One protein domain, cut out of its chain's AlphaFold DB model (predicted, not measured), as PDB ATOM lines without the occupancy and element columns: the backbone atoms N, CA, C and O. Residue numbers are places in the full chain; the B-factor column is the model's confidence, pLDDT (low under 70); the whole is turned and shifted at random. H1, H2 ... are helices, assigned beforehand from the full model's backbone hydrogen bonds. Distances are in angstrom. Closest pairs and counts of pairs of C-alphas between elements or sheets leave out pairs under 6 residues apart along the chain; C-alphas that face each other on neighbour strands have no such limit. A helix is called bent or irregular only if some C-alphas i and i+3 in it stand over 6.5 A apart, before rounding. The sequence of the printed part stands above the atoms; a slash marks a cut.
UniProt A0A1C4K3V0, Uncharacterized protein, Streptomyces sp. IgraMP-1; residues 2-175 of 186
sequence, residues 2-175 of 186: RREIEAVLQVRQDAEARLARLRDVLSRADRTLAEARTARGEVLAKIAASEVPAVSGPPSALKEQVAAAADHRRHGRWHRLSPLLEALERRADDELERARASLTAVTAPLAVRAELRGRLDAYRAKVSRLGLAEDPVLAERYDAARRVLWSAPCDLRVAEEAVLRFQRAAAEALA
ATOM      1  N   ARG A   2      83.057 -12.888 137.472       73.44
ATOM      2  CA  ARG A   2      82.300 -12.396 136.282       73.44
ATOM      3  C   ARG A   2      81.479 -11.117 136.553       73.44
ATOM      4  O   ARG A   2      81.538 -10.191 135.756       73.44
ATOM      5  N   ARG A   3      80.805 -11.040 137.708       70.56
ATOM      6  CA  ARG A   3      79.996  -9.873 138.125       70.56
ATOM      7  C   ARG A   3      80.817  -8.602 138.402       70.56
ATOM      8  O   ARG A   3      80.346  -7.506 138.137       70.56
ATOM      9  N   GLU A   4      82.048  -8.734 138.896       70.62
ATOM     10  CA  GLU A   4      82.927  -7.581 139.174       70.62
ATOM     11  C   GLU A   4      83.511  -6.994 137.886       70.62
ATOM     12  O   GLU A   4      83.576  -5.777 137.733       70.62
ATOM     13  N   ILE A   5      83.884  -7.853 136.931       72.81
ATOM     14  CA  ILE A   5      84.362  -7.425 135.609       72.81
ATOM     15  C   ILE A   5      83.253  -6.672 134.866       72.81
ATOM     16  O   ILE A   5      83.504  -5.619 134.284       72.81
ATOM     17  N   GLU A   6      82.023  -7.179 134.923       73.38
ATOM     18  CA  GLU A   6      80.858  -6.536 134.316       73.38
ATOM     19  C   GLU A   6      80.573  -5.158 134.932       73.38
ATOM     20  O   GLU A   6      80.438  -4.183 134.195       73.38
ATOM     21  N   ALA A   7      80.597  -5.036 136.264       72.88
ATOM     22  CA  ALA A   7      80.418  -3.754 136.949       72.88
ATOM     23  C   ALA A   7      81.483  -2.713 136.551       72.88
ATOM     24  O   ALA A   7      81.159  -1.553 136.295       72.88
ATOM     25  N   VAL A   8      82.750  -3.119 136.431       75.12
ATOM     26  CA  VAL A   8      83.834  -2.224 135.991       75.12
ATOM     27  C   VAL A   8      83.648  -1.795 134.533       75.12
ATOM     28  O   VAL A   8      83.868  -0.629 134.205       75.12
ATOM     29  N   LEU A   9      83.231  -2.703 133.648       77.06
ATOM     30  CA  LEU A   9      82.951  -2.368 132.248       77.06
ATOM     31  C   LEU A   9      81.789  -1.375 132.123       77.06
ATOM     32  O   LEU A   9      81.904  -0.423 131.350       77.06
ATOM     33  N   GLN A  10      80.733  -1.536 132.923       77.94
ATOM     34  CA  GLN A  10      79.603  -0.603 132.966       77.94
ATOM     35  C   GLN A  10      80.040   0.806 133.391       77.94
ATOM     36  O   GLN A  10      79.738   1.777 132.703       77.94
ATOM     37  N   VAL A  11      80.850   0.931 134.450       79.25
ATOM     38  CA  VAL A  11      81.388   2.233 134.898       79.25
ATOM     39  C   VAL A  11      82.244   2.902 133.813       79.25
ATOM     40  O   VAL A  11      82.179   4.116 133.613       79.25
ATOM     41  N   ARG A  12      83.039   2.119 133.072       79.56
ATOM     42  CA  ARG A  12      83.856   2.640 131.963       79.56
ATOM     43  C   ARG A  12      83.002   3.179 130.819       79.56
ATOM     44  O   ARG A  12      83.324   4.244 130.287       79.56
ATOM     45  N   GLN A  13      81.968   2.435 130.435       82.56
ATOM     46  CA  GLN A  13      81.049   2.810 129.361       82.56
ATOM     47  C   GLN A  13      80.235   4.051 129.740       82.56
ATOM     48  O   GLN A  13      80.129   4.972 128.930       82.56
ATOM     49  N   ASP A  14      79.752   4.131 130.982       90.12
ATOM     50  CA  ASP A  14      79.046   5.312 131.486       90.12
ATOM     51  C   ASP A  14      79.928   6.569 131.425       90.12
ATOM     52  O   ASP A  14      79.545   7.580 130.836       90.12
ATOM     53  N   ALA A  15      81.163   6.493 131.932       90.44
ATOM     54  CA  ALA A  15      82.089   7.625 131.901       90.44
ATOM     55  C   ALA A  15      82.407   8.095 130.468       90.44
ATOM     56  O   ALA A  15      82.568   9.291 130.212       90.44
ATOM     57  N   GLU A  16      82.504   7.167 129.515       92.31
ATOM     58  CA  GLU A  16      82.704   7.493 128.104       92.31
ATOM     59  C   GLU A  16      81.486   8.190 127.493       92.31
ATOM     60  O   GLU A  16      81.643   9.224 126.834       92.31
ATOM     61  N   ALA A  17      80.283   7.687 127.772       94.56
ATOM     62  CA  ALA A  17      79.037   8.301 127.335       94.56
ATOM     63  C   ALA A  17      78.863   9.712 127.925       94.56
ATOM     64  O   ALA A  17      78.518  10.645 127.199       94.56
ATOM     65  N   ARG A  18      79.172   9.903 129.213       95.56
ATOM     66  CA  ARG A  18      79.147  11.211 129.894       95.56
ATOM     67  C   ARG A  18      80.107  12.211 129.257       95.56
ATOM     68  O   ARG A  18      79.708  13.317 128.906       95.56
ATOM     69  N   LEU A  19      81.354  11.809 129.004       96.31
ATOM     70  CA  LEU A  19      82.336  12.661 128.319       96.31
ATOM     71  C   LEU A  19      81.939  12.999 126.878       96.31
ATOM     72  O   LEU A  19      82.280  14.078 126.393       96.31
ATOM     73  N   ALA A  20      81.273  12.083 126.172       96.44
ATOM     74  CA  ALA A  20      80.746  12.354 124.839       96.44
ATOM     75  C   ALA A  20      79.621  13.402 124.891       96.44
ATOM     76  O   ALA A  20      79.667  14.366 124.128       96.44
ATOM     77  N   ARG A  21      78.681  13.273 125.840       97.00
ATOM     78  CA  ARG A  21      77.618  14.268 126.073       97.00
ATOM     79  C   ARG A  21      78.181  15.643 126.432       97.00
ATOM     80  O   ARG A  21      77.783  16.627 125.824       97.00
ATOM     81  N   LEU A  22      79.163  15.707 127.332       97.62
ATOM     82  CA  LEU A  22      79.855  16.952 127.693       97.62
ATOM     83  C   LEU A  22      80.449  17.670 126.475       97.62
ATOM     84  O   LEU A  22      80.299  18.881 126.322       97.62
ATOM     85  N   ARG A  23      81.116  16.923 125.587       97.12
ATOM     86  CA  ARG A  23      81.680  17.478 124.349       97.12
ATOM     87  C   ARG A  23      80.598  18.008 123.407       97.12
ATOM     88  O   ARG A  23      80.798  19.066 122.815       97.12
ATOM     89  N   ASP A  24      79.473  17.309 123.286       97.88
ATOM     90  CA  ASP A  24      78.340  17.765 122.473       97.88
ATOM     91  C   ASP A  24      77.710  19.049 123.036       97.88
ATOM     92  O   ASP A  24      77.548  20.024 122.302       97.88
ATOM     93  N   VAL A  25      77.444  19.105 124.346       98.12
ATOM     94  CA  VAL A  25      76.909  20.305 125.017       98.12
ATOM     95  C   VAL A  25      77.827  21.511 124.803       98.12
ATOM     96  O   VAL A  25      77.366  22.567 124.370       98.12
ATOM     97  N   LEU A  26      79.140  21.346 124.997       97.50
ATOM     98  CA  LEU A  26      80.104  22.428 124.770       97.50
ATOM     99  C   LEU A  26      80.204  22.854 123.301       97.50
ATOM    100  O   LEU A  26      80.415  24.033 123.018       97.50
ATOM    101  N   SER A  27      80.053  21.918 122.363       96.75
ATOM    102  CA  SER A  27      79.997  22.223 120.929       96.75
ATOM    103  C   SER A  27      78.748  23.037 120.574       96.75
ATOM    104  O   SER A  27      78.816  23.987 119.792       96.75
ATOM    105  N   ARG A  28      77.597  22.718 121.179       97.94
ATOM    106  CA  ARG A  28      76.366  23.512 121.035       97.94
ATOM    107  C   ARG A  28      76.541  24.915 121.609       97.94
ATOM    108  O   ARG A  28      76.234  25.868 120.905       97.94
ATOM    109  N   ALA A  29      77.089  25.040 122.819       98.00
ATOM    110  CA  ALA A  29      77.339  26.340 123.441       98.00
ATOM    111  C   ALA A  29      78.243  27.225 122.563       98.00
ATOM    112  O   ALA A  29      77.935  28.390 122.328       98.00
ATOM    113  N   ASP A  30      79.313  26.658 122.001       96.75
ATOM    114  CA  ASP A  30      80.230  27.388 121.121       96.75
ATOM    115  C   ASP A  30      79.560  27.871 119.825       96.75
ATOM    116  O   ASP A  30      79.734  29.026 119.428       96.75
ATOM    117  N   ARG A  31      78.733  27.022 119.195       97.69
ATOM    118  CA  ARG A  31      77.929  27.417 118.028       97.69
ATOM    119  C   ARG A  31      76.945  28.533 118.371       97.69
ATOM    120  O   ARG A  31      76.906  29.528 117.656       97.69
ATOM    121  N   THR A  32      76.229  28.423 119.488       98.38
ATOM    122  CA  THR A  32      75.296  29.462 119.949       98.38
ATOM    123  C   THR A  32      76.011  30.789 120.231       98.38
ATOM    124  O   THR A  32      75.509  31.848 119.861       98.38
ATOM    125  N   LEU A  33      77.215  30.766 120.813       97.94
ATOM    126  CA  LEU A  33      78.017  31.981 120.999       97.94
ATOM    127  C   LEU A  33      78.506  32.567 119.667       97.94
ATOM    128  O   LEU A  33      78.552  33.787 119.513       97.94
ATOM    129  N   ALA A  34      78.881  31.731 118.696       97.06
ATOM    130  CA  ALA A  34      79.252  32.197 117.361       97.06
ATOM    131  C   ALA A  34      78.069  32.873 116.650       97.06
ATOM    132  O   ALA A  34      78.222  33.979 116.133       97.06
ATOM    133  N   GLU A  35      76.884  32.263 116.707       98.06
ATOM    134  CA  GLU A  35      75.635  32.849 116.211       98.06
ATOM    135  C   GLU A  35      75.334  34.189 116.893       98.06
ATOM    136  O   GLU A  35      75.057  35.176 116.214       98.06
ATOM    137  N   ALA A  36      75.478  34.268 118.221       97.88
ATOM    138  CA  ALA A  36      75.275  35.506 118.967       97.88
ATOM    139  C   ALA A  36      76.248  36.621 118.537       97.88
ATOM    140  O   ALA A  36      75.850  37.781 118.441       97.88
ATOM    141  N   ARG A  37      77.512  36.302 118.221       96.69
ATOM    142  CA  ARG A  37      78.478  37.293 117.701       96.69
ATOM    143  C   ARG A  37      78.075  37.819 116.325       96.69
ATOM    144  O   ARG A  37      78.125  39.031 116.112       96.69
ATOM    145  N   THR A  38      77.649  36.937 115.423       96.94
ATOM    146  CA  THR A  38      77.143  37.332 114.098       96.94
ATOM    147  C   THR A  38      75.900  38.211 114.233       96.94
ATOM    148  O   THR A  38      75.866  39.317 113.695       96.94
ATOM    149  N   ALA A  39      74.921  37.772 115.030       96.75
ATOM    150  CA  ALA A  39      73.689  38.514 115.284       96.75
ATOM    151  C   ALA A  39      73.962  39.894 115.898       96.75
ATOM    152  O   ALA A  39      73.367  40.885 115.481       96.75
ATOM    153  N   ARG A  40      74.913  39.994 116.835       96.12
ATOM    154  CA  ARG A  40      75.344  41.275 117.407       96.12
ATOM    155  C   ARG A  40      75.851  42.240 116.336       96.12
ATOM    156  O   ARG A  40      75.493  43.414 116.377       96.12
ATOM    157  N   GLY A  41      76.654  41.763 115.384       95.06
ATOM    158  CA  GLY A  41      77.115  42.579 114.256       95.06
ATOM    159  C   GLY A  41      75.955  43.112 113.414       95.06
ATOM    160  O   GLY A  41      75.905  44.303 113.107       95.06
ATOM    161  N   GLU A  42      74.973  42.261 113.110       95.75
ATOM    162  CA  GLU A  42      73.773  42.684 112.384       95.75
ATOM    163  C   GLU A  42      72.939  43.715 113.145       95.75
ATOM    164  O   GLU A  42      72.447  44.674 112.548       95.75
ATOM    165  N   VAL A  43      72.754  43.522 114.452       96.94
ATOM    166  CA  VAL A  43      71.957  44.424 115.291       96.94
ATOM    167  C   VAL A  43      72.618  45.794 115.353       96.94
ATOM    168  O   VAL A  43      71.943  46.789 115.112       96.94
ATOM    169  N   LEU A  44      73.934  45.848 115.576       94.19
ATOM    170  CA  LEU A  44      74.692  47.103 115.595       94.19
ATOM    171  C   LEU A  44      74.660  47.836 114.243       94.19
ATOM    172  O   LEU A  44      74.696  49.061 114.216       94.19
ATOM    173  N   ALA A  45      74.551  47.112 113.125       94.88
ATOM    174  CA  ALA A  45      74.388  47.720 111.804       94.88
ATOM    175  C   ALA A  45      72.957  48.231 111.542       94.88
ATOM    176  O   ALA A  45      72.759  49.203 110.812       94.88
ATOM    177  N   LYS A  46      71.938  47.565 112.099       96.12
ATOM    178  CA  LYS A  46      70.518  47.821 111.794       96.12
ATOM    179  C   LYS A  46      69.812  48.707 112.817       96.12
ATOM    180  O   LYS A  46      68.770  49.266 112.466       96.12
ATOM    181  N   ILE A  47      70.312  48.811 114.046       97.06
ATOM    182  CA  ILE A  47      69.657  49.482 115.174       97.06
ATOM    183  C   ILE A  47      70.571  50.569 115.744       97.06
ATOM    184  O   ILE A  47      71.709  50.307 116.125       97.06
ATOM    185  N   ALA A  48      70.058  51.797 115.817       92.50
ATOM    186  CA  ALA A  48      70.789  52.944 116.344       92.50
ATOM    187  C   ALA A  48      70.812  52.913 117.876       92.50
ATOM    188  O   ALA A  48      69.838  52.489 118.497       92.50
ATOM    189  N   ALA A  49      71.912  53.393 118.470       76.81
ATOM    190  CA  ALA A  49      72.057  53.602 119.915       76.81
ATOM    191  C   ALA A  49      71.691  52.383 120.795       76.81
ATOM    192  O   ALA A  49      71.310  52.539 121.953       76.81
ATOM    193  N   SER A  50      71.792  51.162 120.259       74.06
ATOM    194  CA  SER A  50      71.517  49.945 121.019       74.06
ATOM    195  C   SER A  50      72.763  49.505 121.779       74.06
ATOM    196  O   SER A  50      73.792  49.190 121.177       74.06
ATOM    197  N   GLU A  51      72.656  49.441 123.105       78.81
ATOM    198  CA  GLU A  51      73.649  48.779 123.946       78.81
ATOM    199  C   GLU A  51      73.494  47.262 123.808       78.81
ATOM    200  O   GLU A  51      72.797  46.601 124.574       78.81
ATOM    201  N   VAL A  52      74.120  46.703 122.771       85.56
ATOM    202  CA  VAL A  52      74.144  45.254 122.569       85.56
ATOM    203  C   VAL A  52      75.291  44.658 123.390       85.56
ATOM    204  O   VAL A  52      76.462  44.960 123.093       85.56
ATOM    205  N   PRO A  53      75.002  43.794 124.385       88.88
ATOM    206  CA  PRO A  53      76.022  43.256 125.274       88.88
ATOM    207  C   PRO A  53      77.116  42.530 124.490       88.88
ATOM    208  O   PRO A  53      76.879  41.947 123.427       88.88
ATOM    209  N   ALA A  54      78.347  42.602 124.995       90.00
ATOM    210  CA  ALA A  54      79.451  41.845 124.426       90.00
ATOM    211  C   ALA A  54      79.193  40.341 124.596       90.00
ATOM    212  O   ALA A  54      78.725  39.893 125.640       90.00
ATOM    213  N   VAL A  55      79.523  39.566 123.564       93.56
ATOM    214  CA  VAL A  55      79.394  38.107 123.589       93.56
ATOM    215  C   VAL A  55      80.757  37.513 123.909       93.56
ATOM    216  O   VAL A  55      81.728  37.763 123.188       93.56
ATOM    217  N   SER A  56      80.824  36.715 124.970       88.31
ATOM    218  CA  SER A  56      82.048  36.035 125.392       88.31
ATOM    219  C   SER A  56      82.633  35.143 124.293       88.31
ATOM    220  O   SER A  56      81.938  34.670 123.386       88.31
ATOM    221  N   GLY A  57      83.942  34.904 124.372       89.00
ATOM    222  CA  GLY A  57      84.640  33.930 123.532       89.00
ATOM    223  C   GLY A  57      84.201  32.483 123.808       89.00
ATOM    224  O   GLY A  57      83.400  32.243 124.710       89.00
ATOM    225  N   PRO A  58      84.708  31.507 123.036       88.31
ATOM    226  CA  PRO A  58      84.469  30.088 123.294       88.31
ATOM    227  C   PRO A  58      84.848  29.692 124.733       88.31
ATOM    228  O   PRO A  58      85.832  30.226 125.255       88.31
ATOM    229  N   PRO A  59      84.179  28.700 125.354       91.06
ATOM    230  CA  PRO A  59      84.494  28.241 126.710       91.06
ATOM    231  C   PRO A  59      85.754  27.351 126.742       91.06
ATOM    232  O   PRO A  59      85.703  26.176 127.112       91.06
ATOM    233  N   SER A  60      86.902  27.891 126.317       92.50
ATOM    234  CA  SER A  60      88.176  27.170 126.142       92.50
ATOM    235  C   SER A  60      88.639  26.473 127.419       92.50
ATOM    236  O   SER A  60      88.904  25.274 127.391       92.50
ATOM    237  N   ALA A  61      88.612  27.173 128.554       94.38
ATOM    238  CA  ALA A  61      88.997  26.604 129.844       94.38
ATOM    239  C   ALA A  61      88.140  25.382 130.229       94.38
ATOM    240  O   ALA A  61      88.645  24.414 130.793       94.38
ATOM    241  N   LEU A  62      86.840  25.386 129.911       94.75
ATOM    242  CA  LEU A  62      85.967  24.245 130.194       94.75
ATOM    243  C   LEU A  62      86.232  23.084 129.222       94.75
ATOM    244  O   LEU A  62      86.271  21.929 129.647       94.75
ATOM    245  N   LYS A  63      86.498  23.380 127.941       95.44
ATOM    246  CA  LYS A  63      86.922  22.379 126.945       95.44
ATOM    247  C   LYS A  63      88.228  21.685 127.358       95.44
ATOM    248  O   LYS A  63      88.318  20.461 127.270       95.44
ATOM    249  N   GLU A  64      89.204  22.436 127.860       96.31
ATOM    250  CA  GLU A  64      90.470  21.900 128.381       96.31
ATOM    251  C   GLU A  64      90.249  20.976 129.585       96.31
ATOM    252  O   GLU A  64      90.825  19.891 129.658       96.31
ATOM    253  N   GLN A  65      89.354  21.345 130.504       95.94
ATOM    254  CA  GLN A  65      89.037  20.506 131.662       95.94
ATOM    255  C   GLN A  65      88.312  19.209 131.265       95.94
ATOM    256  O   GLN A  65      88.595  18.152 131.831       95.94
ATOM    257  N   VAL A  66      87.442  19.246 130.250       96.62
ATOM    258  CA  VAL A  66      86.849  18.028 129.667       96.62
ATOM    259  C   VAL A  66      87.920  17.149 129.012       96.62
ATOM    260  O   VAL A  66      87.870  15.923 129.143       96.62
ATOM    261  N   ALA A  67      88.923  17.737 128.354       95.62
ATOM    262  CA  ALA A  67      90.054  16.988 127.806       95.62
ATOM    263  C   ALA A  67      90.895  16.325 128.915       95.62
ATOM    264  O   ALA A  67      91.228  15.142 128.808       95.62
ATOM    265  N   ALA A  68      91.154  17.030 130.020       94.69
ATOM    266  CA  ALA A  68      91.833  16.471 131.191       94.69
ATOM    267  C   ALA A  68      91.039  15.318 131.838       94.69
ATOM    268  O   ALA A  68      91.613  14.289 132.209       94.69
ATOM    269  N   ALA A  69      89.707  15.431 131.913       95.25
ATOM    270  CA  ALA A  69      88.838  14.349 132.376       95.25
ATOM    271  C   ALA A  69      88.897  13.128 131.438       95.25
ATOM    272  O   ALA A  69      89.002  11.984 131.892       95.25
ATOM    273  N   ALA A  70      88.915  13.350 130.122       94.94
ATOM    274  CA  ALA A  70      89.108  12.274 129.154       94.94
ATOM    275  C   ALA A  70      90.463  11.569 129.334       94.94
ATOM    276  O   ALA A  70      90.533  10.344 129.197       94.94
ATOM    277  N   ASP A  71      91.512  12.307 129.702       94.88
ATOM    278  CA  ASP A  71      92.821  11.742 130.020       94.88
ATOM    279  C   ASP A  71      92.817  10.925 131.325       94.88
ATOM    280  O   ASP A  71      93.390   9.837 131.395       94.88
ATOM    281  N   HIS A  72      92.116  11.390 132.365       92.88
ATOM    282  CA  HIS A  72      91.894  10.612 133.590       92.88
ATOM    283  C   HIS A  72      91.199   9.277 133.314       92.88
ATOM    284  O   HIS A  72      91.624   8.253 133.854       92.88
ATOM    285  N   ARG A  73      90.197   9.263 132.427       92.38
ATOM    286  CA  ARG A  73      89.543   8.027 131.979       92.38
ATOM    287  C   ARG A  73      90.519   7.092 131.260       92.38
ATOM    288  O   ARG A  73      90.542   5.902 131.564       92.38
ATOM    289  N   ARG A  74      91.327   7.611 130.324       91.56
ATOM    290  CA  ARG A  74      92.312   6.813 129.560       91.56
ATOM    291  C   ARG A  74      93.305   6.093 130.476       91.56
ATOM    292  O   ARG A  74      93.624   4.939 130.224       91.56
ATOM    293  N   HIS A  75      93.716   6.746 131.559       93.06
ATOM    294  CA  HIS A  75      94.664   6.208 132.537       93.06
ATOM    295  C   HIS A  75      94.009   5.478 133.725       93.06
ATOM    296  O   HIS A  75      94.692   5.162 134.695       93.06
ATOM    297  N   GLY A  76      92.690   5.245 133.707       89.94
ATOM    298  CA  GLY A  76      91.991   4.524 134.779       89.94
ATOM    299  C   GLY A  76      91.964   5.241 136.137       89.94
ATOM    300  O   GLY A  76      91.815   4.598 137.174       89.94
ATOM    301  N   ARG A  77      92.100   6.575 136.171       90.56
ATOM    302  CA  ARG A  77      92.095   7.384 137.408       90.56
ATOM    303  C   ARG A  77      90.667   7.683 137.890       90.56
ATOM    304  O   ARG A  77      90.261   8.841 137.984       90.56
ATOM    305  N   TRP A  78      89.904   6.634 138.205       87.75
ATOM    306  CA  TRP A  78      88.462   6.705 138.504       87.75
ATOM    307  C   TRP A  78      88.105   7.606 139.690       87.75
ATOM    308  O   TRP A  78      87.165   8.392 139.598       87.75
ATOM    309  N   HIS A  79      88.904   7.563 140.761       85.69
ATOM    310  CA  HIS A  79      88.695   8.376 141.965       85.69
ATOM    311  C   HIS A  79      88.745   9.890 141.690       85.69
ATOM    312  O   HIS A  79      88.064  10.655 142.364       85.69
ATOM    313  N   ARG A  80      89.519  10.331 140.686       87.25
ATOM    314  CA  ARG A  80      89.551  11.741 140.253       87.25
ATOM    315  C   ARG A  80      88.472  12.053 139.227       87.25
ATOM    316  O   ARG A  80      87.991  13.176 139.172       87.25
ATOM    317  N   LEU A  81      88.121  11.073 138.397       90.06
ATOM    318  CA  LEU A  81      87.184  11.260 137.297       90.06
ATOM    319  C   LEU A  81      85.748  11.469 137.787       90.06
ATOM    320  O   LEU A  81      85.086  12.377 137.301       90.06
ATOM    321  N   SER A  82      85.277  10.658 138.738       83.56
ATOM    322  CA  SER A  82      83.873  10.682 139.177       83.56
ATOM    323  C   SER A  82      83.402  12.063 139.669       83.56
ATOM    324  O   SER A  82      82.469  12.599 139.070       83.56
ATOM    325  N   PRO A  83      84.051  12.701 140.669       87.31
ATOM    326  CA  PRO A  83      83.626  14.026 141.135       87.31
ATOM    327  C   PRO A  83      83.856  15.124 140.086       87.31
ATOM    328  O   PRO A  83      83.109  16.101 140.025       87.31
ATOM    329  N   LEU A  84      84.876  14.965 139.234       92.62
ATOM    330  CA  LEU A  84      85.164  15.912 138.161       92.62
ATOM    331  C   LEU A  84      84.060  15.904 137.095       92.62
ATOM    332  O   LEU A  84      83.669  16.974 136.639       92.62
ATOM    333  N   LEU A  85      83.531  14.734 136.716       93.44
ATOM    334  CA  LEU A  85      82.463  14.631 135.715       93.44
ATOM    335  C   LEU A  85      81.191  15.352 136.157       93.44
ATOM    336  O   LEU A  85      80.653  16.129 135.379       93.44
ATOM    337  N   GLU A  86      80.753  15.162 137.401       91.12
ATOM    338  CA  GLU A  86      79.548  15.826 137.916       91.12
ATOM    339  C   GLU A  86      79.686  17.355 137.919       91.12
ATOM    340  O   GLU A  86      78.756  18.081 137.567       91.12
ATOM    341  N   ALA A  87      80.861  17.863 138.305       94.88
ATOM    342  CA  ALA A  87      81.139  19.295 138.275       94.88
ATOM    343  C   ALA A  87      81.208  19.842 136.841       94.88
ATOM    344  O   ALA A  87      80.763  20.964 136.590       94.88
ATOM    345  N   LEU A  88      81.764  19.068 135.903       97.62
ATOM    346  CA  LEU A  88      81.829  19.441 134.491       97.62
ATOM    347  C   LEU A  88      80.450  19.447 133.834       97.62
ATOM    348  O   LEU A  88      80.198  20.333 133.029       97.62
ATOM    349  N   GLU A  89      79.571  18.506 134.184       96.62
ATOM    350  CA  GLU A  89      78.202  18.422 133.654       96.62
ATOM    351  C   GLU A  89      77.415  19.678 134.003       96.62
ATOM    352  O   GLU A  89      76.993  20.394 133.097       96.62
ATOM    353  N   ARG A  90      77.363  20.041 135.292       96.56
ATOM    354  CA  ARG A  90      76.697  21.280 135.725       96.56
ATOM    355  C   ARG A  90      77.255  22.514 135.021       96.56
ATOM    356  O   ARG A  90      76.507  23.327 134.498       96.56
ATOM    357  N   ARG A  91      78.583  22.638 134.949       97.62
ATOM    358  CA  ARG A  91      79.226  23.806 134.326       97.62
ATOM    359  C   ARG A  91      79.019  23.872 132.814       97.62
ATOM    360  O   ARG A  91      79.016  24.977 132.273       97.62
ATOM    361  N   ALA A  92      78.900  22.730 132.139       97.50
ATOM    362  CA  ALA A  92      78.605  22.669 130.711       97.50
ATOM    363  C   ALA A  92      77.159  23.085 130.429       97.50
ATOM    364  O   ALA A  92      76.936  23.863 129.502       97.50
ATOM    365  N   ASP A  93      76.213  22.637 131.254       97.44
ATOM    366  CA  ASP A  93      74.814  23.056 131.161       97.44
ATOM    367  C   ASP A  93      74.671  24.561 131.435       97.44
ATOM    368  O   ASP A  93      74.084  25.279 130.625       97.44
ATOM    369  N   ASP A  94      75.317  25.073 132.489       97.44
ATOM    370  CA  ASP A  94      75.331  26.509 132.788       97.44
ATOM    371  C   ASP A  94      75.925  27.334 131.634       97.44
ATOM    372  O   ASP A  94      75.491  28.453 131.364       97.44
ATOM    373  N   GLU A  95      76.950  26.813 130.954       97.81
ATOM    374  CA  GLU A  95      77.563  27.485 129.806       97.81
ATOM    375  C   GLU A  95      76.636  27.505 128.590       97.81
ATOM    376  O   GLU A  95      76.552  28.523 127.903       97.81
ATOM    377  N   LEU A  96      75.905  26.419 128.338       97.81
ATOM    378  CA  LEU A  96      74.908  26.389 127.273       97.81
ATOM    379  C   LEU A  96      73.766  27.376 127.550       97.81
ATOM    380  O   LEU A  96      73.356  28.099 126.641       97.81
ATOM    381  N   GLU A  97      73.287  27.454 128.791       98.06
ATOM    382  CA  GLU A  97      72.264  28.429 129.182       98.06
ATOM    383  C   GLU A  97      72.773  29.870 129.071       98.06
ATOM    384  O   GLU A  97      72.087  30.722 128.500       98.06
ATOM    385  N   ARG A  98      74.013  30.150 129.495       96.94
ATOM    386  CA  ARG A  98      74.644  31.462 129.270       96.94
ATOM    387  C   ARG A  98      74.735  31.813 127.787       96.94
ATOM    388  O   ARG A  98      74.425  32.943 127.410       96.94
ATOM    389  N   ALA A  99      75.134  30.866 126.938       98.06
ATOM    390  CA  ALA A  99      75.223  31.079 125.497       98.06
ATOM    391  C   ALA A  99      73.851  31.419 124.893       98.06
ATOM    392  O   ALA A  99      73.727  32.384 124.135       98.06
ATOM    393  N   ARG A 100      72.805  30.675 125.274       98.12
ATOM    394  CA  ARG A 100      71.416  30.927 124.855       98.12
ATOM    395  C   ARG A 100      70.918  32.291 125.318       98.12
ATOM    396  O   ARG A 100      70.387  33.046 124.508       98.12
ATOM    397  N   ALA A 101      71.140  32.634 126.585       97.25
ATOM    398  CA  ALA A 101      70.778  33.938 127.132       97.25
ATOM    399  C   ALA A 101      71.484  35.077 126.384       97.25
ATOM    400  O   ALA A 101      70.856  36.084 126.058       97.25
ATOM    401  N   SER A 102      72.762  34.894 126.036       97.25
ATOM    402  CA  SER A 102      73.500  35.852 125.215       97.25
ATOM    403  C   SER A 102      72.875  36.016 123.829       97.25
ATOM    404  O   SER A 102      72.716  37.150 123.389       97.25
ATOM    405  N   LEU A 103      72.502  34.926 123.147       97.81
ATOM    406  CA  LEU A 103      71.847  34.992 121.834       97.81
ATOM    407  C   LEU A 103      70.498  35.726 121.905       97.81
ATOM    408  O   LEU A 103      70.217  36.598 121.080       97.81
ATOM    409  N   THR A 104      69.680  35.420 122.911       97.38
ATOM    410  CA  THR A 104      68.407  36.112 123.145       97.38
ATOM    411  C   THR A 104      68.625  37.605 123.388       97.38
ATOM    412  O   THR A 104      67.985  38.435 122.746       97.38
ATOM    413  N   ALA A 105      69.569  37.966 124.260       95.94
ATOM    414  CA  ALA A 105      69.849  39.360 124.590       95.94
ATOM    415  C   ALA A 105      70.309  40.171 123.370       95.94
ATOM    416  O   ALA A 105      69.841  41.290 123.167       95.94
ATOM    417  N   VAL A 106      71.189  39.613 122.529       97.38
ATOM    418  CA  VAL A 106      71.683  40.348 121.353       97.38
ATOM    419  C   VAL A 106      70.635  40.485 120.254       97.38
ATOM    420  O   VAL A 106      70.654  41.473 119.530       97.38
ATOM    421  N   THR A 107      69.709  39.532 120.125       96.50
ATOM    422  CA  THR A 107      68.662  39.555 119.088       96.50
ATOM    423  C   THR A 107      67.415  40.344 119.491       96.50
ATOM    424  O   THR A 107      66.659  40.770 118.612       96.50
ATOM    425  N   ALA A 108      67.219  40.608 120.788       96.56
ATOM    426  CA  ALA A 108      66.047  41.304 121.319       96.56
ATOM    427  C   ALA A 108      65.718  42.638 120.608       96.56
ATOM    428  O   ALA A 108      64.554  42.839 120.260       96.56
ATOM    429  N   PRO A 109      66.680  43.527 120.280       97.00
ATOM    430  CA  PRO A 109      66.360  44.782 119.591       97.00
ATOM    431  C   PRO A 109      65.750  44.589 118.191       97.00
ATOM    432  O   PRO A 109      64.853  45.332 117.787       97.00
ATOM    433  N   LEU A 110      66.190  43.574 117.437       96.56
ATOM    434  CA  LEU A 110      65.593  43.253 116.134       96.56
ATOM    435  C   LEU A 110      64.185  42.669 116.286       96.56
ATOM    436  O   LEU A 110      63.317  42.974 115.466       96.56
ATOM    437  N   ALA A 111      63.950  41.878 117.336       96.81
ATOM    438  CA  ALA A 111      62.622  41.366 117.656       96.81
ATOM    439  C   ALA A 111      61.646  42.511 117.976       96.81
ATOM    440  O   ALA A 111      60.567  42.562 117.390       96.81
ATOM    441  N   VAL A 112      62.061  43.492 118.790       97.19
ATOM    442  CA  VAL A 112      61.266  44.704 119.078       97.19
ATOM    443  C   VAL A 112      60.934  45.464 117.792       97.19
ATOM    444  O   VAL A 112      59.787  45.845 117.566       97.19
ATOM    445  N   ARG A 113      61.908  45.639 116.888       97.88
ATOM    446  CA  ARG A 113      61.655  46.270 115.581       97.88
ATOM    447  C   ARG A 113      60.596  45.520 114.768       97.88
ATOM    448  O   ARG A 113      59.749  46.153 114.141       97.88
ATOM    449  N   ALA A 114      60.669  44.191 114.732       98.25
ATOM    450  CA  ALA A 114      59.713  43.358 114.009       98.25
ATOM    451  C   ALA A 114      58.306  43.452 114.618       98.25
ATOM    452  O   ALA A 114      57.330  43.597 113.881       98.25
ATOM    453  N   GLU A 115      58.204  43.456 115.948       98.38
ATOM    454  CA  GLU A 115      56.939  43.639 116.659       98.38
ATOM    455  C   GLU A 115      56.305  45.003 116.350       98.38
ATOM    456  O   GLU A 115      55.125  45.074 116.007       98.38
ATOM    457  N   LEU A 116      57.087  46.088 116.399       98.62
ATOM    458  CA  LEU A 116      56.603  47.433 116.077       98.62
ATOM    459  C   LEU A 116      56.078  47.537 114.639       98.62
ATOM    460  O   LEU A 116      55.052  48.178 114.410       98.62
ATOM    461  N   ARG A 117      56.736  46.876 113.677       98.56
ATOM    462  CA  ARG A 117      56.238  46.779 112.293       98.56
ATOM    463  C   ARG A 117      54.897  46.057 112.231       98.56
ATOM    464  O   ARG A 117      53.945  46.612 111.692       98.56
ATOM    465  N   GLY A 118      54.795  44.879 112.850       98.44
ATOM    466  CA  GLY A 118      53.546  44.117 112.889       98.44
ATOM    467  C   GLY A 118      52.399  44.896 113.543       98.44
ATOM    468  O   GLY A 118      51.279  44.900 113.034       98.44
ATOM    469  N   ARG A 119      52.681  45.626 114.629       98.38
ATOM    470  CA  ARG A 119      51.712  46.520 115.282       98.38
ATOM    471  C   ARG A 119      51.255  47.649 114.360       98.38
ATOM    472  O   ARG A 119      50.055  47.916 114.299       98.38
ATOM    473  N   LEU A 120      52.176  48.308 113.655       98.50
ATOM    474  CA  LEU A 120      51.840  49.374 112.708       98.50
ATOM    475  C   LEU A 120      50.937  48.850 111.582       98.50
ATOM    476  O   LEU A 120      49.895  49.448 111.304       98.50
ATOM    477  N   ASP A 121      51.297  47.711 110.991       98.00
ATOM    478  CA  ASP A 121      50.546  47.089 109.897       98.00
ATOM    479  C   ASP A 121      49.139  46.668 110.346       98.00
ATOM    480  O   ASP A 121      48.154  46.931 109.649       98.00
ATOM    481  N   ALA A 122      49.009  46.105 111.552       97.62
ATOM    482  CA  ALA A 122      47.717  45.732 112.124       97.62
ATOM    483  C   ALA A 122      46.787  46.944 112.321       97.62
ATOM    484  O   ALA A 122      45.599  46.882 111.988       97.62
ATOM    485  N   TYR A 123      47.310  48.067 112.826       96.31
ATOM    486  CA  TYR A 123      46.516  49.291 112.971       96.31
ATOM    487  C   TYR A 123      46.166  49.915 111.618       96.31
ATOM    488  O   TYR A 123      45.028  50.353 111.441       96.31
ATOM    489  N   ARG A 124      47.085  49.907 110.642       96.25
ATOM    490  CA  ARG A 124      46.794  50.382 109.280       96.25
ATOM    491  C   ARG A 124      45.655  49.579 108.658       96.25
ATOM    492  O   ARG A 124      44.702  50.176 108.166       96.25
ATOM    493  N   ALA A 125      45.695  48.252 108.765       96.44
ATOM    494  CA  ALA A 125      44.617  47.386 108.292       96.44
ATOM    495  C   ALA A 125      43.279  47.677 108.999       96.44
ATOM    496  O   ALA A 125      42.230  47.720 108.352       96.44
ATOM    497  N   LYS A 126      43.300  47.925 110.319       95.06
ATOM    498  CA  LYS A 126      42.099  48.272 111.096       95.06
ATOM    499  C   LYS A 126      41.453  49.573 110.609       95.06
ATOM    500  O   LYS A 126      40.244  49.590 110.399       95.06
ATOM    501  N   VAL A 127      42.252  50.623 110.430       95.06
ATOM    502  CA  VAL A 127      41.813  51.940 109.937       95.06
ATOM    503  C   VAL A 127      41.248  51.827 108.520       95.06
ATOM    504  O   VAL A 127      40.149  52.313 108.259       95.06
ATOM    505  N   SER A 128      41.937  51.116 107.619       94.19
ATOM    506  CA  SER A 128      41.460  50.910 106.246       94.19
ATOM    507  C   SER A 128      40.125  50.174 106.182       94.19
ATOM    508  O   SER A 128      39.241  50.581 105.434       94.19
ATOM    509  N   ARG A 129      39.937  49.130 106.999       94.19
ATOM    510  CA  ARG A 129      38.675  48.372 107.056       94.19
ATOM    511  C   ARG A 129      37.477  49.229 107.479       94.19
ATOM    512  O   ARG A 129      36.347  48.879 107.162       94.19
ATOM    513  N   LEU A 130      37.719  50.320 108.202       92.31
ATOM    514  CA  LEU A 130      36.689  51.220 108.719       92.31
ATOM    515  C   LEU A 130      36.545  52.496 107.874       92.31
ATOM    516  O   LEU A 130      35.889  53.436 108.301       92.31
ATOM    517  N   GLY A 131      37.136  52.526 106.671       91.56
ATOM    518  CA  GLY A 131      36.975  53.623 105.712       91.56
ATOM    519  C   GLY A 131      37.805  54.873 106.016       91.56
ATOM    520  O   GLY A 131      37.672  55.872 105.323       91.56
ATOM    521  N   LEU A 132      38.698  54.818 107.006       90.62
ATOM    522  CA  LEU A 132      39.499  55.960 107.469       90.62
ATOM    523  C   LEU A 132      40.895  56.016 106.818       90.62
ATOM    524  O   LEU A 132      41.802  56.673 107.318       90.62
ATOM    525  N   ALA A 133      41.112  55.284 105.719       83.75
ATOM    526  CA  ALA A 133      42.427  55.176 105.076       83.75
ATOM    527  C   ALA A 133      42.948  56.502 104.498       83.75
ATOM    528  O   ALA A 133      44.168  56.695 104.478       83.75
ATOM    529  N   GLU A 134      42.020  57.352 104.042       86.44
ATOM    530  CA  GLU A 134      42.257  58.644 103.381       86.44
ATOM    531  C   GLU A 134      42.314  59.820 104.369       86.44
ATOM    532  O   GLU A 134      42.492  60.962 103.952       86.44
ATOM    533  N   ASP A 135      42.162  59.565 105.674       93.75
ATOM    534  CA  ASP A 135      42.341  60.599 106.692       93.75
ATOM    535  C   ASP A 135      43.788  61.143 106.619       93.75
ATOM    536  O   ASP A 135      44.742  60.373 106.819       93.75
ATOM    537  N   PRO A 136      43.983  62.449 106.340       93.50
ATOM    538  CA  PRO A 136      45.316  63.017 106.147       93.50
ATOM    539  C   PRO A 136      46.213  62.901 107.382       93.50
ATOM    540  O   PRO A 136      47.418  62.687 107.250       93.50
ATOM    541  N   VAL A 137      45.636  62.999 108.585       94.50
ATOM    542  CA  VAL A 137      46.378  62.883 109.844       94.50
ATOM    543  C   VAL A 137      46.854  61.444 110.022       94.50
ATOM    544  O   VAL A 137      48.022  61.214 110.343       94.50
ATOM    545  N   LEU A 138      45.995  60.453 109.775       96.06
ATOM    546  CA  LEU A 138      46.383  59.042 109.869       96.06
ATOM    547  C   LEU A 138      47.432  58.662 108.820       96.06
ATOM    548  O   LEU A 138      48.359  57.914 109.147       96.06
ATOM    549  N   ALA A 139      47.321  59.183 107.597       96.00
ATOM    550  CA  ALA A 139      48.314  58.983 106.545       96.00
ATOM    551  C   ALA A 139      49.685  59.557 106.946       96.00
ATOM    552  O   ALA A 139      50.683  58.833 106.929       96.00
ATOM    553  N   GLU A 140      49.734  60.808 107.415       96.62
ATOM    554  CA  GLU A 140      50.979  61.454 107.849       96.62
ATOM    555  C   GLU A 140      51.650  60.692 109.003       96.62
ATOM    556  O   GLU A 140      52.862  60.442 108.989       96.62
ATOM    557  N   ARG A 141      50.865  60.287 110.010       97.31
ATOM    558  CA  ARG A 141      51.368  59.548 111.179       97.31
ATOM    559  C   ARG A 141      51.865  58.155 110.803       97.31
ATOM    560  O   ARG A 141      52.910  57.737 111.309       97.31
ATOM    561  N   TYR A 142      51.162  57.459 109.909       97.81
ATOM    562  CA  TYR A 142      51.609  56.176 109.372       97.81
ATOM    563  C   TYR A 142      52.941  56.326 108.630       97.81
ATOM    564  O   TYR A 142      53.889  55.591 108.916       97.81
ATOM    565  N   ASP A 143      53.049  57.311 107.738       97.69
ATOM    566  CA  ASP A 143      54.265  57.538 106.961       97.69
ATOM    567  C   ASP A 143      55.447  57.917 107.855       97.69
ATOM    568  O   ASP A 143      56.564  57.444 107.638       97.69
ATOM    569  N   ALA A 144      55.218  58.719 108.898       97.88
ATOM    570  CA  ALA A 144      56.242  59.034 109.888       97.88
ATOM    571  C   ALA A 144      56.760  57.773 110.599       97.88
ATOM    572  O   ALA A 144      57.973  57.560 110.652       97.88
ATOM    573  N   ALA A 145      55.866  56.907 111.086       98.25
ATOM    574  CA  ALA A 145      56.254  55.651 111.729       98.25
ATOM    575  C   ALA A 145      56.981  54.709 110.757       98.25
ATOM    576  O   ALA A 145      58.029  54.147 111.091       98.25
ATOM    577  N   ARG A 146      56.479  54.584 109.523       98.19
ATOM    578  CA  ARG A 146      57.078  53.752 108.475       98.19
ATOM    579  C   ARG A 146      58.480  54.224 108.096       98.19
ATOM    580  O   ARG A 146      59.380  53.392 107.979       98.19
ATOM    581  N   ARG A 147      58.698  55.533 107.936       98.12
ATOM    582  CA  ARG A 147      60.027  56.088 107.618       98.12
ATOM    583  C   ARG A 147      61.075  55.666 108.646       98.12
ATOM    584  O   ARG A 147      62.157  55.236 108.258       98.12
ATOM    585  N   VAL A 148      60.743  55.727 109.936       97.50
ATOM    586  CA  VAL A 148      61.669  55.324 111.007       97.50
ATOM    587  C   VAL A 148      61.840  53.801 111.047       97.50
ATOM    588  O   VAL A 148      62.960  53.302 111.036       97.50
ATOM    589  N   LEU A 149      60.755  53.023 111.009       97.94
ATOM    590  CA  LEU A 149      60.819  51.558 111.126       97.94
ATOM    591  C   LEU A 149      61.544  50.859 109.970       97.94
ATOM    592  O   LEU A 149      62.001  49.720 110.130       97.94
ATOM    593  N   TRP A 150      61.659  51.487 108.803       97.69
ATOM    594  CA  TRP A 150      62.383  50.957 107.642       97.69
ATOM    595  C   TRP A 150      63.736  51.632 107.384       97.69
ATOM    596  O   TRP A 150      64.412  51.245 106.435       97.69
ATOM    597  N   SER A 151      64.198  52.531 108.259       96.31
ATOM    598  CA  SER A 151      65.551  53.095 108.167       96.31
ATOM    599  C   SER A 151      66.635  52.117 108.646       96.31
ATOM    600  O   SER A 151      66.366  51.117 109.322       96.31
ATOM    601  N   ALA A 152      67.891  52.387 108.296       93.31
ATOM    602  CA  ALA A 152      69.046  51.701 108.862       93.31
ATOM    603  C   ALA A 152      70.186  52.717 109.068       93.31
ATOM    604  O   ALA A 152      70.595  53.340 108.087       93.31
ATOM    605  N   PRO A 153      70.689  52.897 110.304       95.44
ATOM    606  CA  PRO A 153      70.222  52.273 111.546       95.44
ATOM    607  C   PRO A 153      68.874  52.854 112.040       95.44
ATOM    608  O   PRO A 153      68.587  54.037 111.878       95.44
ATOM    609  N   CYS A 154      68.029  52.003 112.627       97.44
ATOM    610  CA  CYS A 154      66.701  52.344 113.154       97.44
ATOM    611  C   CYS A 154      66.786  52.686 114.646       97.44
ATOM    612  O   CYS A 154      67.219  51.846 115.433       97.44
ATOM    613  N   ASP A 155      66.334  53.873 115.048       96.44
ATOM    614  CA  ASP A 155      66.184  54.229 116.464       96.44
ATOM    615  C   ASP A 155      64.863  53.660 117.000       96.44
ATOM    616  O   ASP A 155      63.778  54.082 116.593       96.44
ATOM    617  N   LEU A 156      64.953  52.670 117.894       96.69
ATOM    618  CA  LEU A 156      63.775  51.980 118.430       96.69
ATOM    619  C   LEU A 156      62.915  52.868 119.326       96.69
ATOM    620  O   LEU A 156      61.699  52.703 119.318       96.69
ATOM    621  N   ARG A 157      63.510  53.818 120.055       96.25
ATOM    622  CA  ARG A 157      62.754  54.725 120.930       96.25
ATOM    623  C   ARG A 157      61.899  55.664 120.090       96.25
ATOM    624  O   ARG A 157      60.708  55.821 120.345       96.25
ATOM    625  N   VAL A 158      62.494  56.238 119.044       97.12
ATOM    626  CA  VAL A 158      61.776  57.103 118.096       97.12
ATOM    627  C   VAL A 158      60.723  56.305 117.322       97.12
ATOM    628  O   VAL A 158      59.609  56.792 117.117       97.12
ATOM    629  N   ALA A 159      61.042  55.073 116.913       97.94
ATOM    630  CA  ALA A 159      60.101  54.202 116.216       97.94
ATOM    631  C   ALA A 159      58.879  53.864 117.082       97.94
ATOM    632  O   ALA A 159      57.747  53.971 116.612       97.94
ATOM    633  N   GLU A 160      59.096  53.488 118.344       98.00
ATOM    634  CA  GLU A 160      58.025  53.182 119.291       98.00
ATOM    635  C   GLU A 160      57.115  54.391 119.513       98.00
ATOM    636  O   GLU A 160      55.892  54.270 119.418       98.00
ATOM    637  N   GLU A 161      57.689  55.577 119.723       98.25
ATOM    638  CA  GLU A 161      56.905  56.797 119.894       98.25
ATOM    639  C   GLU A 161      56.075  57.126 118.643       98.25
ATOM    640  O   GLU A 161      54.896  57.477 118.746       98.25
ATOM    641  N   ALA A 162      56.648  56.970 117.446       98.31
ATOM    642  CA  ALA A 162      55.931  57.194 116.196       98.31
ATOM    643  C   ALA A 162      54.758  56.213 116.017       98.31
ATOM    644  O   ALA A 162      53.660  56.633 115.642       98.31
ATOM    645  N   VAL A 163      54.954  54.931 116.349       98.56
ATOM    646  CA  VAL A 163      53.879  53.927 116.346       98.56
ATOM    647  C   VAL A 163      52.800  54.286 117.366       98.56
ATOM    648  O   VAL A 163      51.621  54.275 117.020       98.56
ATOM    649  N   LEU A 164      53.167  54.670 118.593       98.44
ATOM    650  CA  LEU A 164      52.208  55.079 119.625       98.44
ATOM    651  C   LEU A 164      51.372  56.289 119.191       98.44
ATOM    652  O   LEU A 164      50.161  56.303 119.410       98.44
ATOM    653  N   ARG A 165      51.982  57.288 118.541       98.06
ATOM    654  CA  ARG A 165      51.254  58.451 118.003       98.06
ATOM    655  C   ARG A 165      50.236  58.039 116.938       98.06
ATOM    656  O   ARG A 165      49.108  58.518 116.978       98.06
ATOM    657  N   PHE A 166      50.599  57.131 116.028       98.12
ATOM    658  CA  PHE A 166      49.650  56.588 115.052       98.12
ATOM    659  C   PHE A 166      48.521  55.796 115.726       98.12
ATOM    660  O   PHE A 166      47.358  55.978 115.383       98.12
ATOM    661  N   GLN A 167      48.838  54.965 116.723       97.38
ATOM    662  CA  GLN A 167      47.838  54.197 117.469       97.38
ATOM    663  C   GLN A 167      46.838  55.097 118.207       97.38
ATOM    664  O   GLN A 167      45.651  54.779 118.221       97.38
ATOM    665  N   ARG A 168      47.298  56.209 118.799       97.06
ATOM    666  CA  ARG A 168      46.433  57.202 119.458       97.06
ATOM    667  C   ARG A 168      45.518  57.902 118.461       97.06
ATOM    668  O   ARG A 168      44.312  57.867 118.657       97.06
ATOM    669  N   ALA A 169      46.067  58.413 117.358       96.00
ATOM    670  CA  ALA A 169      45.264  59.042 116.307       96.00
ATOM    671  C   ALA A 169      44.222  58.067 115.730       96.00
ATOM    672  O   ALA A 169      43.062  58.418 115.543       96.00
ATOM    673  N   ALA A 170      44.607  56.804 115.517       95.19
ATOM    674  CA  ALA A 170      43.678  55.767 115.088       95.19
ATOM    675  C   ALA A 170      42.605  55.478 116.149       95.19
ATOM    676  O   ALA A 170      41.465  55.222 115.794       95.19
ATOM    677  N   ALA A 171      42.934  55.492 117.443       94.19
ATOM    678  CA  ALA A 171      41.946  55.301 118.503       94.19
ATOM    679  C   ALA A 171      40.960  56.477 118.590       94.19
ATOM    680  O   ALA A 171      39.764  56.239 118.727       94.19
ATOM    681  N   GLU A 172      41.447  57.712 118.462       93.50
ATOM    682  CA  GLU A 172      40.638  58.936 118.449       93.50
ATOM    683  C   GLU A 172      39.669  58.954 117.262       93.50
ATOM    684  O   GLU A 172      38.475  59.150 117.455       93.50
ATOM    685  N   ALA A 173      40.147  58.643 116.053       90.31
ATOM    686  CA  ALA A 173      39.305  58.580 114.855       90.31
ATOM    687  C   ALA A 173      38.257  57.448 114.898       90.31
ATOM    688  O   ALA A 173      37.265  57.481 114.175       90.31
ATOM    689  N   LEU A 174      38.482  56.431 115.734       88.00
ATOM    690  CA  LEU A 174      37.572  55.303 115.934       88.00
ATOM    691  C   LEU A 174      36.619  55.488 117.120       88.00
ATOM    692  O   LEU A 174      35.728  54.653 117.305       88.00
ATOM    693  N   ALA A 175      36.813  56.520 117.941       86.75
ATOM    694  CA  ALA A 175      35.925  56.806 119.054       86.75
ATOM    695  C   ALA A 175      34.544  57.246 118.521       86.75
ATOM    696  O   ALA A 175      34.478  58.020 117.563       86.75
TER     697      ALA A 175
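AT A GLANCE: This is residues 2 to 175 of the 186 residues of an uncharacterized protein of Streptomyces sp. IgraMP-1 (UniProt A0A1C4K3V0). Two slender three-helix bundles stand end to end, with the long bent helix H3 running through both: its arm H3a lies with H1 and H2 in one bundle, and its arm H3b with H4 and H5 in the other. The two bundles form a bent rod, from whose one end residues 2 to 10 of H1 stick out, while the link of residues 47 to 59 folds back from the end of H1 to H2. The printed part has 174 residues with five named helices, H1 to H5 in chain order, and no named strand; its class is all helix. It is extended, with a radius of gyration of the C-alphas of 26.7 A and spans of 88 by 32 by 17 A.

IN THESE COORDINATES: Start with H3, residues 78 to 129, assigned as one helix by its hydrogen bonds but bent: C-alphas 106 and 109 are 7.1 A apart. Arm H3a, residues 78 to 106, begins at C-alpha 78 (88.462, 6.705, 138.504), is 41.3 A long and has a kink of 29 degrees near residue 86. Arm H3b, residues 109 to 129, is 30.6 A long. Find C-alpha 2 at (82.300, -12.396, 136.282); from there H1, residues 2 to 46, runs 66.1 A. H2 is residues 60 to 74 and H4 residues 136 to 149. H5, residues 156 to 174, covers 26.5 A and ends at C-alpha 174 (37.572, 55.303, 115.934).

HOW THE PARTS SIT: H3 is the hub, touching four helices, and its arms stand at a steep tilt of 40 degrees. H1, H2 and H3a form a bundle, up and down, each running against the one before. Look at the C-alphas of Ala 36 and Leu 103, 4.5 A apart, the closest of H1 and H3a, which touch at a shallow tilt of 21 degrees, the same way. H2 and H3a form a helical hairpin, closest at the C-alphas of His 72 and Leu 81, 6.0 A. H2 touches H1 at residues 12 to 26 of H1 alone, closest at the C-alphas of Leu 19 and Ala 70, 6.8 A. H3b, H4 and H5 form a second up-and-down bundle. There the closest C-alphas of H4 and H5 are those of Ala 145 and Ala 162, 4.7 A; those of H3b and H5 are Leu 120 and Val 163, 6.2 A. H1 and H3b only just touch, only at their ends, with 3 pairs of C-alphas within 8 A, the closest Val 43 and Leu 110 at 6.5 A. H2 and H5 are apart. Every O i to N i+4 pair is within hydrogen-bond range in H1, H2, H3b, H4 and H5; in H3a 22 of 25 are.

THE WHOLE: The two C-alphas farthest apart are those of Arg 2 and Pro 136, 89.2 A. The printed part has no cut. The link from H1 to H2 is long, 13 residues; that from H2 to H3 is tight. Mean pLDDT of the printed part is 93.5, and no printed residue is under 70.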